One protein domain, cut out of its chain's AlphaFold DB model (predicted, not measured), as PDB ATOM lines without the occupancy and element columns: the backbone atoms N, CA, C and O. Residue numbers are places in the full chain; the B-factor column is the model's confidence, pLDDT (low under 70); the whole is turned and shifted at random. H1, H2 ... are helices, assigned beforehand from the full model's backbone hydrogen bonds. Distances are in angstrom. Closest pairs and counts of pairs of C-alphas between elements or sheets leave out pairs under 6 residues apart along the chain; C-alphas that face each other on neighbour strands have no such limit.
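Overview. This is residues 180 to 268 of the 359 residues of the protein "C2H2-type zinc finger transcription factor" of Phycomyces blakesleeanus (strain ATCC 8743b / DSM 1359 / FGSC 10004 / NBRC 33097 / NRRL 1555) (UniProt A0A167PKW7). What is the shape? Four helices fold back and forth in a curved, open row, H1, H2, H3, H4, each packing on the next. How large is it? The printed part has 89 residues, all helix in class with no named strand, and is compact: radius of gyration of the C-alphas 13.5 A, spans 38 by 27 by 22 A.

Along the chain. Where does it start? H1, residues 180 to 197, begins at C-alpha 180 (31.008, -46.511, 35.297), with a kink of 53 degrees near residue 191. What follows? H2 is residues 201 to 217, 24.6 A; H3, 224 to 244, 29.9 A; H4, 252 to 267, kinks 56 degrees near residue 259 and ends at (18.659, -60.557, 25.915).

Arrangement. Which touch? H1 and H2 form a hairpin at a shallow tilt of 32 degrees, C-alphas of Leu 188 and Val 211 closest at 5.9 A. H2 and H3 form another at 24 degrees, Val 213 and Gly 230 C-alphas closest at 5.6 A. H3 and H4 form a third at 5 degrees, His 231 and Cys 261 C-alphas closest at 6.0 A. Are the backbones even? H2 and H3 have every O i to N i+4 pair within hydrogen-bond range, H1 9 of 14, H4 7 of 12.

Size, cuts and confidence. Any cut? The printed part has no cut. Where is confidence low? Residues 180 to 183 and 247 are under 70.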
ATOM      1  N   GLN A 180      31.897 -46.353  36.434       54.31
ATOM      2  CA  GLN A 180      31.008 -46.511  35.297       54.31
ATOM      3  C   GLN A 180      30.098 -45.301  35.049       54.31
ATOM      4  O   GLN A 180      30.088 -44.772  33.943       54.31
ATOM      5  N   ARG A 181      29.378 -44.804  36.063       60.53
ATOM      6  CA  ARG A 181      28.553 -43.585  35.929       60.53
ATOM      7  C   ARG A 181      29.412 -42.375  35.554       60.53
ATOM      8  O   ARG A 181      29.010 -41.492  34.809       60.53
ATOM      9  N   SER A 182      30.625 -42.371  36.073       60.28
ATOM     10  CA  SER A 182      31.654 -41.379  35.829       60.28
ATOM     11  C   SER A 182      32.124 -41.348  34.366       60.28
ATOM     12  O   SER A 182      32.226 -40.261  33.794       60.28
ATOM     13  N   LEU A 183      32.357 -42.516  33.763       67.56
ATOM     14  CA  LEU A 183      32.658 -42.683  32.339       67.56
ATOM     15  C   LEU A 183      31.438 -42.402  31.456       67.56
ATOM     16  O   LEU A 183      31.580 -41.790  30.405       67.56
ATOM     17  N   GLN A 184      30.235 -42.759  31.908       71.31
ATOM     18  CA  GLN A 184      28.992 -42.447  31.205       71.31
ATOM     19  C   GLN A 184      28.807 -40.929  31.042       71.31
ATOM     20  O   GLN A 184      28.576 -40.460  29.934       71.31
ATOM     21  N   PHE A 185      28.976 -40.138  32.110       74.62
ATOM     22  CA  PHE A 185      28.926 -38.673  32.005       74.62
ATOM     23  C   PHE A 185      30.034 -38.106  31.113       74.62
ATOM     24  O   PHE A 185      29.806 -37.141  30.384       74.62
ATOM     25  N   TRP A 186      31.231 -38.697  31.154       77.38
ATOM     26  CA  TRP A 186      32.310 -38.308  30.251       77.38
ATOM     27  C   TRP A 186      31.913 -38.496  28.788       77.38
ATOM     28  O   TRP A 186      31.953 -37.530  28.034       77.38
ATOM     29  N   VAL A 187      31.481 -39.697  28.404       79.94
ATOM     30  CA  VAL A 187      31.121 -40.007  27.015       79.94
ATOM     31  C   VAL A 187      29.905 -39.192  26.575       79.94
ATOM     32  O   VAL A 187      29.987 -38.500  25.570       79.94
ATOM     33  N   LEU A 188      28.816 -39.187  27.347       80.00
ATOM     34  CA  LEU A 188      27.536 -38.635  26.884       80.00
ATOM     35  C   LEU A 188      27.401 -37.112  27.038       80.00
ATOM     36  O   LEU A 188      26.617 -36.503  26.320       80.00
ATOM     37  N   VAL A 189      28.119 -36.486  27.980       74.81
ATOM     38  CA  VAL A 189      27.884 -35.070  28.337       74.81
ATOM     39  C   VAL A 189      29.124 -34.210  28.141       74.81
ATOM     40  O   VAL A 189      29.054 -33.162  27.504       74.81
ATOM     41  N   TYR A 190      30.270 -34.624  28.682       75.88
ATOM     42  CA  TYR A 190      31.464 -33.780  28.647       75.88
ATOM     43  C   TYR A 190      32.184 -33.860  27.303       75.88
ATOM     44  O   TYR A 190      32.493 -32.835  26.700       75.88
ATOM     45  N   SER A 191      32.429 -35.065  26.798       79.50
ATOM     46  CA  SER A 191      33.231 -35.269  25.595       79.50
ATOM     47  C   SER A 191      32.710 -34.525  24.349       79.50
ATOM     48  O   SER A 191      33.551 -33.951  23.651       79.50
ATOM     49  N   PRO A 192      31.386 -34.386  24.095       79.94
ATOM     50  CA  PRO A 192      30.890 -33.615  22.952       79.94
ATOM     51  C   PRO A 192      31.230 -32.125  23.015       79.94
ATOM     52  O   PRO A 192      31.416 -31.474  21.990       79.94
ATOM     53  N   ILE A 193      31.324 -31.574  24.225       77.62
ATOM     54  CA  ILE A 193      31.608 -30.155  24.448       77.62
ATOM     55  C   ILE A 193      33.120 -29.919  24.398       77.62
ATOM     56  O   ILE A 193      33.589 -28.987  23.747       77.62
ATOM     57  N   LEU A 194      33.893 -30.780  25.063       75.88
ATOM     58  CA  LEU A 194      35.323 -30.552  25.294       75.88
ATOM     59  C   LEU A 194      36.191 -30.921  24.112       75.88
ATOM     60  O   LEU A 194      37.158 -30.222  23.816       75.88
ATOM     61  N   LEU A 195      35.840 -31.993  23.411       74.62
ATOM     62  CA  LEU A 195      36.646 -32.455  22.292       74.62
ATOM     63  C   LEU A 195      36.457 -31.586  21.044       74.62
ATOM     64  O   LEU A 195      37.314 -31.617  20.167       74.62
ATOM     65  N   LYS A 196      35.413 -30.744  20.995       76.31
ATOM     66  CA  LYS A 196      35.121 -29.854  19.860       76.31
ATOM     67  C   LYS A 196      36.252 -28.870  19.563       76.31
ATOM     68  O   LYS A 196      36.506 -28.565  18.405       76.31
ATOM     69  N   ALA A 197      36.900 -28.352  20.607       75.12
ATOM     70  CA  ALA A 197      37.980 -27.372  20.478       75.12
ATOM     71  C   ALA A 197      39.381 -28.011  20.433       75.12
ATOM     72  O   ALA A 197      40.359 -27.306  20.205       75.12
ATOM     73  N   VAL A 198      39.481 -29.322  20.679       77.25
ATOM     74  CA  VAL A 198      40.760 -30.029  20.872       77.25
ATOM     75  C   VAL A 198      41.060 -30.989  19.723       77.25
ATOM     76  O   VAL A 198      42.213 -31.110  19.318       77.25
ATOM     77  N   LEU A 199      40.048 -31.684  19.196       78.19
ATOM     78  CA  LEU A 199      40.240 -32.686  18.151       78.19
ATOM     79  C   LEU A 199      40.131 -32.086  16.741       78.19
ATOM     80  O   LEU A 199      39.301 -31.204  16.506       78.19
ATOM     81  N   PRO A 200      40.897 -32.618  15.768       88.44
ATOM     82  CA  PRO A 200      40.645 -32.377  14.353       88.44
ATOM     83  C   PRO A 200      39.193 -32.688  13.988       88.44
ATOM     84  O   PRO A 200      38.605 -33.648  14.492       88.44
ATOM     85  N   ILE A 201      38.622 -31.898  13.076       87.81
ATOM     86  CA  ILE A 201      37.180 -31.921  12.794       87.81
ATOM     87  C   ILE A 201      36.661 -33.299  12.357       87.81
ATOM     88  O   ILE A 201      35.556 -33.681  12.735       87.81
ATOM     89  N   GLU A 202      37.465 -34.076  11.625       88.88
ATOM     90  CA  GLU A 202      37.104 -35.437  11.206       88.88
ATOM     91  C   GLU A 202      37.027 -36.410  12.391       88.88
ATOM     92  O   GLU A 202      36.048 -37.145  12.519       88.88
ATOM     93  N   MET A 203      38.016 -36.369  13.291       86.75
ATOM     94  CA  MET A 203      38.050 -37.198  14.505       86.75
ATOM     95  C   MET A 203      36.905 -36.825  15.446       86.75
ATOM     96  O   MET A 203      36.229 -37.700  15.984       86.75
ATOM     97  N   PHE A 204      36.651 -35.524  15.608       86.00
ATOM     98  CA  PHE A 204      35.547 -35.035  16.426       86.00
ATOM     99  C   PHE A 204      34.193 -35.495  15.879       86.00
ATOM    100  O   PHE A 204      33.366 -35.988  16.640       86.00
ATOM    101  N   ARG A 205      33.969 -35.397  14.562       90.62
ATOM    102  CA  ARG A 205      32.719 -35.852  13.938       90.62
ATOM    103  C   ARG A 205      32.501 -37.353  14.134       90.62
ATOM    104  O   ARG A 205      31.393 -37.756  14.472       90.62
ATOM    105  N   ASN A 206      33.553 -38.155  13.969       90.56
ATOM    106  CA  ASN A 206      33.480 -39.594  14.208       90.56
ATOM    107  C   ASN A 206      33.164 -39.908  15.684       90.56
ATOM    108  O   ASN A 206      32.323 -40.749  15.985       90.56
ATOM    109  N   TRP A 207      33.777 -39.173  16.618       89.75
ATOM    110  CA  TRP A 207      33.491 -39.304  18.047       89.75
ATOM    111  C   TRP A 207      32.043 -38.940  18.410       89.75
ATOM    112  O   TRP A 207      31.405 -39.665  19.166       89.75
ATOM    113  N   ILE A 208      31.502 -37.847  17.864       89.56
ATOM    114  CA  ILE A 208      30.101 -37.462  18.099       89.56
ATOM    115  C   ILE A 208      29.141 -38.533  17.587       89.56
ATOM    116  O   ILE A 208      28.224 -38.902  18.313       89.56
ATOM    117  N   SER A 209      29.398 -39.092  16.401       90.12
ATOM    118  CA  SER A 209      28.590 -40.192  15.866       90.12
ATOM    119  C   SER A 209      28.541 -41.380  16.834       90.12
ATOM    120  O   SER A 209      27.464 -41.894  17.116       90.12
ATOM    121  N   PHE A 210      29.671 -41.750  17.443       91.06
ATOM    122  CA  PHE A 210      29.694 -42.781  18.483       91.06
ATOM    123  C   PHE A 210      28.876 -42.411  19.731       91.06
ATOM    124  O   PHE A 210      28.144 -43.249  20.262       91.06
ATOM    125  N   VAL A 211      28.980 -41.165  20.207       88.94
ATOM    126  CA  VAL A 211      28.213 -40.689  21.371       88.94
ATOM    127  C   VAL A 211      26.707 -40.737  21.104       88.94
ATOM    128  O   VAL A 211      25.950 -41.163  21.979       88.94
ATOM    129  N   ASP A 212      26.274 -40.353  19.905       87.25
ATOM    130  CA  ASP A 212      24.863 -40.363  19.515       87.25
ATOM    131  C   ASP A 212      24.296 -41.789  19.514       87.25
ATOM    132  O   ASP A 212      23.228 -42.034  20.082       87.25
ATOM    133  N   VAL A 213      25.054 -42.759  18.995       90.88
ATOM    134  CA  VAL A 213      24.649 -44.171  19.039       90.88
ATOM    135  C   VAL A 213      24.596 -44.698  20.464       90.88
ATOM    136  O   VAL A 213      23.646 -45.387  20.834       90.88
ATOM    137  N   CYS A 214      25.571 -44.339  21.304       87.38
ATOM    138  CA  CYS A 214      25.531 -44.701  22.717       87.38
ATOM    139  C   CYS A 214      24.253 -44.171  23.380       87.38
ATOM    140  O   CYS A 214      23.593 -44.925  24.088       87.38
ATOM    141  N   CYS A 215      23.863 -42.917  23.123       85.50
ATOM    142  CA  CYS A 215      22.608 -42.346  23.623       85.50
ATOM    143  C   CYS A 215      21.372 -43.118  23.142       85.50
ATOM    144  O   CYS A 215      20.399 -43.240  23.889       85.50
ATOM    145  N   GLN A 216      21.391 -43.625  21.909       86.31
ATOM    146  CA  GLN A 216      20.283 -44.387  21.339       86.31
ATOM    147  C   GLN A 216      20.158 -45.781  21.962       86.31
ATOM    148  O   GLN A 216      19.058 -46.165  22.361       86.31
ATOM    149  N   LEU A 217      21.272 -46.506  22.103       85.06
ATOM    150  CA  LEU A 217      21.279 -47.893  22.580       85.06
ATOM    151  C   LEU A 217      21.063 -48.028  24.095       85.06
ATOM    152  O   LEU A 217      20.570 -49.052  24.560       85.06
ATOM    153  N   VAL A 218      21.388 -46.999  24.885       81.81
ATOM    154  CA  VAL A 218      21.193 -47.001  26.351       81.81
ATOM    155  C   VAL A 218      19.799 -46.545  26.792       81.81
ATOM    156  O   VAL A 218      19.599 -46.220  27.967       81.81
ATOM    157  N   LYS A 219      18.823 -46.472  25.882       80.94
ATOM    158  CA  LYS A 219      17.436 -46.159  26.245       80.94
ATOM    159  C   LYS A 219      16.812 -47.338  27.017       80.94
ATOM    160  O   LYS A 219      17.023 -48.484  26.636       80.94
ATOM    161  N   PRO A 220      16.001 -47.089  28.067       75.81
ATOM    162  CA  PRO A 220      15.302 -48.155  28.804       75.81
ATOM    163  C   PRO A 220      14.297 -48.952  27.964       75.81
ATOM    164  O   PRO A 220      13.886 -50.035  28.356       75.81
ATOM    165  N   SER A 221      13.852 -48.384  26.846       82.19
ATOM    166  CA  SER A 221      13.001 -49.037  25.862       82.19
ATOM    167  C   SER A 221      13.574 -48.723  24.490       82.19
ATOM    168  O   SER A 221      13.826 -47.553  24.185       82.19
ATOM    169  N   ILE A 222      13.823 -49.769  23.711       86.31
ATOM    170  CA  ILE A 222      14.471 -49.703  22.405       86.31
ATOM    171  C   ILE A 222      13.621 -50.472  21.394       86.31
ATOM    172  O   ILE A 222      13.073 -51.528  21.711       86.31
ATOM    173  N   THR A 223      13.454 -49.917  20.195       89.00
ATOM    174  CA  THR A 223      12.722 -50.580  19.108       89.00
ATOM    175  C   THR A 223      13.681 -51.338  18.193       89.00
ATOM    176  O   THR A 223      14.858 -51.006  18.130       89.00
ATOM    177  N   PHE A 224      13.191 -52.317  17.425       89.00
ATOM    178  CA  PHE A 224      14.027 -53.009  16.431       89.00
ATOM    179  C   PHE A 224      14.638 -52.051  15.398       89.00
ATOM    180  O   PHE A 224      15.803 -52.194  15.057       89.00
ATOM    181  N   SER A 225      13.904 -51.006  14.995       90.94
ATOM    182  CA  SER A 225      14.447 -49.958  14.119       90.94
ATOM    183  C   SER A 225      15.606 -49.202  14.774       90.94
ATOM    184  O   SER A 225      16.601 -48.937  14.113       90.94
ATOM    185  N   ASP A 226      15.506 -48.877  16.071       89.06
ATOM    186  CA  ASP A 226      16.606 -48.229  16.799       89.06
ATOM    187  C   ASP A 226      17.851 -49.128  16.879       89.06
ATOM    188  O   ASP A 226      18.975 -48.623  16.866       89.06
ATOM    189  N   ILE A 227      17.655 -50.446  16.991       89.94
ATOM    190  CA  ILE A 227      18.741 -51.432  17.031       89.94
ATOM    191  C   ILE A 227      19.431 -51.510  15.665       89.94
ATOM    192  O   ILE A 227      20.658 -51.426  15.609       89.94
ATOM    193  N   ASP A 228      18.660 -51.618  14.580       91.44
ATOM    194  CA  ASP A 228      19.184 -51.689  13.211       91.44
ATOM    195  C   ASP A 228      19.962 -50.416  12.839       91.44
ATOM    196  O   ASP A 228      21.086 -50.485  12.329       91.44
ATOM    197  N   ASP A 229      19.402 -49.247  13.161       91.38
ATOM    198  CA  ASP A 229      20.064 -47.957  12.957       91.38
ATOM    199  C   ASP A 229      21.349 -47.866  13.792       91.38
ATOM    200  O   ASP A 229      22.415 -47.520  13.276       91.38
ATOM    201  N   GLY A 230      21.280 -48.245  15.073       91.81
ATOM    202  CA  GLY A 230      22.437 -48.277  15.964       91.81
ATOM    203  C   GLY A 230      23.548 -49.201  15.460       91.81
ATOM    204  O   GLY A 230      24.720 -48.825  15.494       91.81
ATOM    205  N   HIS A 231      23.201 -50.380  14.934       92.69
ATOM    206  CA  HIS A 231      24.159 -51.308  14.334       92.69
ATOM    207  C   HIS A 231      24.869 -50.682  13.131       92.69
ATOM    208  O   HIS A 231      26.102 -50.682  13.068       92.69
ATOM    209  N   LYS A 232      24.102 -50.089  12.210       93.12
ATOM    210  CA  LYS A 232      24.650 -49.425  11.026       93.12
ATOM    211  C   LYS A 232      25.611 -48.301  11.413       93.12
ATOM    212  O   LYS A 232      26.720 -48.230  10.883       93.12
ATOM    213  N   PHE A 233      25.233 -47.463  12.374       92.81
ATOM    214  CA  PHE A 233      26.100 -46.382  12.831       92.81
ATOM    215  C   PHE A 233      27.367 -46.885  13.543       92.81
ATOM    216  O   PHE A 233      28.436 -46.309  13.347       92.81
ATOM    217  N   LEU A 234      27.305 -47.969  14.330       92.44
ATOM    218  CA  LEU A 234      28.508 -48.573  14.932       92.44
ATOM    219  C   LEU A 234      29.455 -49.146  13.873       92.44
ATOM    220  O   LEU A 234      30.676 -49.033  14.014       92.44
ATOM    221  N   GLN A 235      28.912 -49.728  12.803       91.81
ATOM    222  CA  GLN A 235      29.700 -50.222  11.678       91.81
ATOM    223  C   GLN A 235      30.390 -49.080  10.921       91.81
ATOM    224  O   GLN A 235      31.588 -49.164  10.626       91.81
ATOM    225  N   GLU A 236      29.663 -47.995  10.649       91.44
ATOM    226  CA  GLU A 236      30.213 -46.776  10.047       91.44
ATOM    227  C   GLU A 236      31.306 -46.167  10.937       91.44
ATOM    228  O   GLU A 236      32.400 -45.881  10.450       91.44
ATOM    229  N   PHE A 237      31.073 -46.077  12.251       91.19
ATOM    230  CA  PHE A 237      32.063 -45.612  13.222       91.19
ATOM    231  C   PHE A 237      33.350 -46.448  13.194       91.19
ATOM    232  O   PHE A 237      34.446 -45.887  13.155       91.19
ATOM    233  N   CYS A 238      33.249 -47.782  13.191       88.94
ATOM    234  CA  CYS A 238      34.423 -48.662  13.139       88.94
ATOM    235  C   CYS A 238      35.194 -48.512  11.818       88.94
ATOM    236  O   CYS A 238      36.427 -48.476  11.817       88.94
ATOM    237  N   THR A 239      34.472 -48.371  10.705       89.00
ATOM    238  CA  THR A 239      35.059 -48.153   9.375       89.00
ATOM    239  C   THR A 239      35.800 -46.818   9.321       89.00
ATOM    240  O   THR A 239      36.940 -46.747   8.862       89.00
ATOM    241  N   GLU A 240      35.202 -45.759   9.867       88.94
ATOM    242  CA  GLU A 240      35.861 -44.460   9.952       88.94
ATOM    243  C   GLU A 240      37.017 -44.448  10.944       88.94
ATOM    244  O   GLU A 240      38.021 -43.774  10.716       88.94
ATOM    245  N   CYS A 241      36.948 -45.250  12.008       86.88
ATOM    246  CA  CYS A 241      38.087 -45.426  12.895       86.88
ATOM    247  C   CYS A 241      39.301 -45.999  12.154       86.88
ATOM    248  O   CYS A 241      40.416 -45.532  12.370       86.88
ATOM    249  N   GLN A 242      39.090 -46.966  11.259       85.25
ATOM    250  CA  GLN A 242      40.159 -47.538  10.440       85.25
ATOM    251  C   GLN A 242      40.771 -46.517   9.471       85.25
ATOM    252  O   GLN A 242      41.970 -46.572   9.199       85.25
ATOM    253  N   ARG A 243      39.955 -45.605   8.928       87.81
ATOM    254  CA  ARG A 243      40.409 -44.584   7.974       87.81
ATOM    255  C   ARG A 243      41.130 -43.422   8.660       87.81
ATOM    256  O   ARG A 243      42.135 -42.939   8.146       87.81
ATOM    257  N   ILE A 244      40.580 -42.937   9.774       86.94
ATOM    258  CA  ILE A 244      41.017 -41.708  10.451       86.94
ATOM    259  C   ILE A 244      42.154 -41.986  11.441       86.94
ATOM    260  O   ILE A 244      43.044 -41.149  11.603       86.94
ATOM    261  N   TYR A 245      42.132 -43.137  12.115       81.69
ATOM    262  CA  TYR A 245      43.121 -43.497  13.131       81.69
ATOM    263  C   TYR A 245      44.111 -44.545  12.611       81.69
ATOM    264  O   TYR A 245      43.888 -45.226  11.614       81.69
ATOM    265  N   THR A 246      45.239 -44.696  13.304       75.44
ATOM    266  CA  THR A 246      46.221 -45.738  12.986       75.44
ATOM    267  C   THR A 246      45.624 -47.133  13.241       75.44
ATOM    268  O   THR A 246      44.974 -47.320  14.274       75.44
ATOM    269  N   PRO A 247      45.894 -48.146  12.390       67.12
ATOM    270  CA  PRO A 247      45.341 -49.500  12.540       67.12
ATOM    271  C   PRO A 247      45.593 -50.166  13.902       67.12
ATOM    272  O   PRO A 247      44.838 -51.037  14.314       67.12
ATOM    273  N   THR A 248      46.623 -49.734  14.632       73.12
ATOM    274  CA  THR A 248      46.963 -50.218  15.979       73.12
ATOM    275  C   THR A 248      45.942 -49.843  17.057       73.12
ATOM    276  O   THR A 248      46.039 -50.337  18.175       73.12
ATOM    277  N   LEU A 249      45.007 -48.937  16.759       73.19
ATOM    278  CA  LEU A 249      44.042 -48.404  17.724       73.19
ATOM    279  C   LEU A 249      42.738 -49.219  17.769       73.19
ATOM    280  O   LEU A 249      42.002 -49.148  18.753       73.19
ATOM    281  N   LEU A 250      42.467 -50.021  16.733       76.94
ATOM    282  CA  LEU A 250      41.314 -50.916  16.692       76.94
ATOM    283  C   LEU A 250      41.549 -52.100  17.632       76.94
ATOM    284  O   LEU A 250      42.446 -52.915  17.431       76.94
ATOM    285  N   THR A 251      40.724 -52.190  18.672       82.62
ATOM    286  CA  THR A 251      40.787 -53.271  19.665       82.62
ATOM    287  C   THR A 251      39.659 -54.273  19.453       82.62
ATOM    288  O   THR A 251      38.634 -53.953  18.846       82.62
ATOM    289  N   CYS A 252      39.789 -55.472  20.027       80.31
ATOM    290  CA  CYS A 252      38.704 -56.457  20.044       80.31
ATOM    291  C   CYS A 252      37.403 -55.879  20.627       80.31
ATOM    292  O   CYS A 252      36.325 -56.203  20.146       80.31
ATOM    293  N   ASN A 253      37.486 -54.961  21.596       80.88
ATOM    294  CA  ASN A 253      36.304 -54.318  22.176       80.88
ATOM    295  C   ASN A 253      35.542 -53.448  21.168       80.88
ATOM    296  O   ASN A 253      34.320 -53.378  21.246       80.88
ATOM    297  N   MET A 254      36.235 -52.819  20.213       82.81
ATOM    298  CA  MET A 254      35.571 -52.089  19.127       82.81
ATOM    299  C   MET A 254      34.892 -53.052  18.151       82.81
ATOM    300  O   MET A 254      33.789 -52.780  17.697       82.81
ATOM    301  N   HIS A 255      35.499 -54.213  17.880       83.69
ATOM    302  CA  HIS A 255      34.858 -55.259  17.076       83.69
ATOM    303  C   HIS A 255      33.566 -55.778  17.728       83.69
ATOM    304  O   HIS A 255      32.574 -55.995  17.035       83.69
ATOM    305  N   LEU A 256      33.537 -55.903  19.061       86.88
ATOM    306  CA  LEU A 256      32.341 -56.321  19.799       86.88
ATOM    307  C   LEU A 256      31.146 -55.371  19.633       86.88
ATOM    308  O   LEU A 256      30.014 -55.798  19.842       86.88
ATOM    309  N   HIS A 257      31.346 -54.120  19.206       88.00
ATOM    310  CA  HIS A 257      30.235 -53.221  18.875       88.00
ATOM    311  C   HIS A 257      29.338 -53.778  17.761       88.00
ATOM    312  O   HIS A 257      28.131 -53.553  17.787       88.00
ATOM    313  N   LEU A 258      29.898 -54.553  16.827       88.06
ATOM    314  CA  LEU A 258      29.143 -55.147  15.720       88.06
ATOM    315  C   LEU A 258      28.196 -56.263  16.188       88.06
ATOM    316  O   LEU A 258      27.144 -56.455  15.591       88.06
ATOM    317  N   HIS A 259      28.529 -56.927  17.298       87.19
ATOM    318  CA  HIS A 259      27.745 -58.021  17.892       87.19
ATOM    319  C   HIS A 259      26.740 -57.538  18.948       87.19
ATOM    320  O   HIS A 259      25.971 -58.319  19.510       87.19
ATOM    321  N   LEU A 260      26.727 -56.232  19.237       86.88
ATOM    322  CA  LEU A 260      25.835 -55.661  20.243       86.88
ATOM    323  C   LEU A 260      24.363 -55.742  19.811       86.88
ATOM    324  O   LEU A 260      23.497 -55.914  20.661       86.88
ATOM    325  N   CYS A 261      24.090 -55.668  18.505       88.81
ATOM    326  CA  CYS A 261      22.751 -55.847  17.936       88.81
ATOM    327  C   CYS A 261      22.168 -57.219  18.294       88.81
ATOM    328  O   CYS A 261      21.113 -57.289  18.918       88.81
ATOM    329  N   GLU A 262      22.903 -58.293  17.990       86.50
ATOM    330  CA  GLU A 262      22.509 -59.672  18.311       86.50
ATOM    331  C   GLU A 262      22.272 -59.832  19.816       86.50
ATOM    332  O   GLU A 262      21.233 -60.325  20.243       86.50
ATOM    333  N   THR A 263      23.177 -59.279  20.631       85.50
ATOM    334  CA  THR A 263      23.060 -59.319  22.095       85.50
ATOM    335  C   THR A 263      21.788 -58.622  22.597       85.50
ATOM    336  O   THR A 263      21.113 -59.133  23.489       85.50
ATOM    337  N   ILE A 264      21.439 -57.454  22.047       85.44
ATOM    338  CA  ILE A 264      20.229 -56.719  22.446       85.44
ATOM    339  C   ILE A 264      18.962 -57.447  21.969       85.44
ATOM    340  O   ILE A 264      17.960 -57.469  22.682       85.44
ATOM    341  N   CYS A 265      18.998 -58.076  20.793       85.00
ATOM    342  CA  CYS A 265      17.887 -58.878  20.284       85.00
ATOM    343  C   CYS A 265      17.625 -60.127  21.141       85.00
ATOM    344  O   CYS A 265      16.465 -60.436  21.414       85.00
ATOM    345  N   ASP A 266      18.679 -60.805  21.598       85.75
ATOM    346  CA  ASP A 266      18.566 -62.045  22.370       85.75
ATOM    347  C   ASP A 266      18.184 -61.801  23.838       85.75
ATOM    348  O   ASP A 266      17.380 -62.540  24.411       85.75
ATOM    349  N   PHE A 267      18.760 -60.770  24.465       82.44
ATOM    350  CA  PHE A 267      18.659 -60.557  25.915       82.44
ATOM    351  C   PHE A 267      17.844 -59.324  26.325       82.44
ATOM    352  O   PHE A 267      17.626 -59.111  27.520       82.44
ATOM    353  N   GLY A 268      17.373 -58.523  25.367       82.12
ATOM    354  CA  GLY A 268      16.642 -57.285  25.624       82.12
ATOM    355  C   GLY A 268      17.549 -56.059  25.735       82.12
ATOM    356  O   GLY A 268      18.683 -56.037  25.262       82.12
TER     357      GLY A 268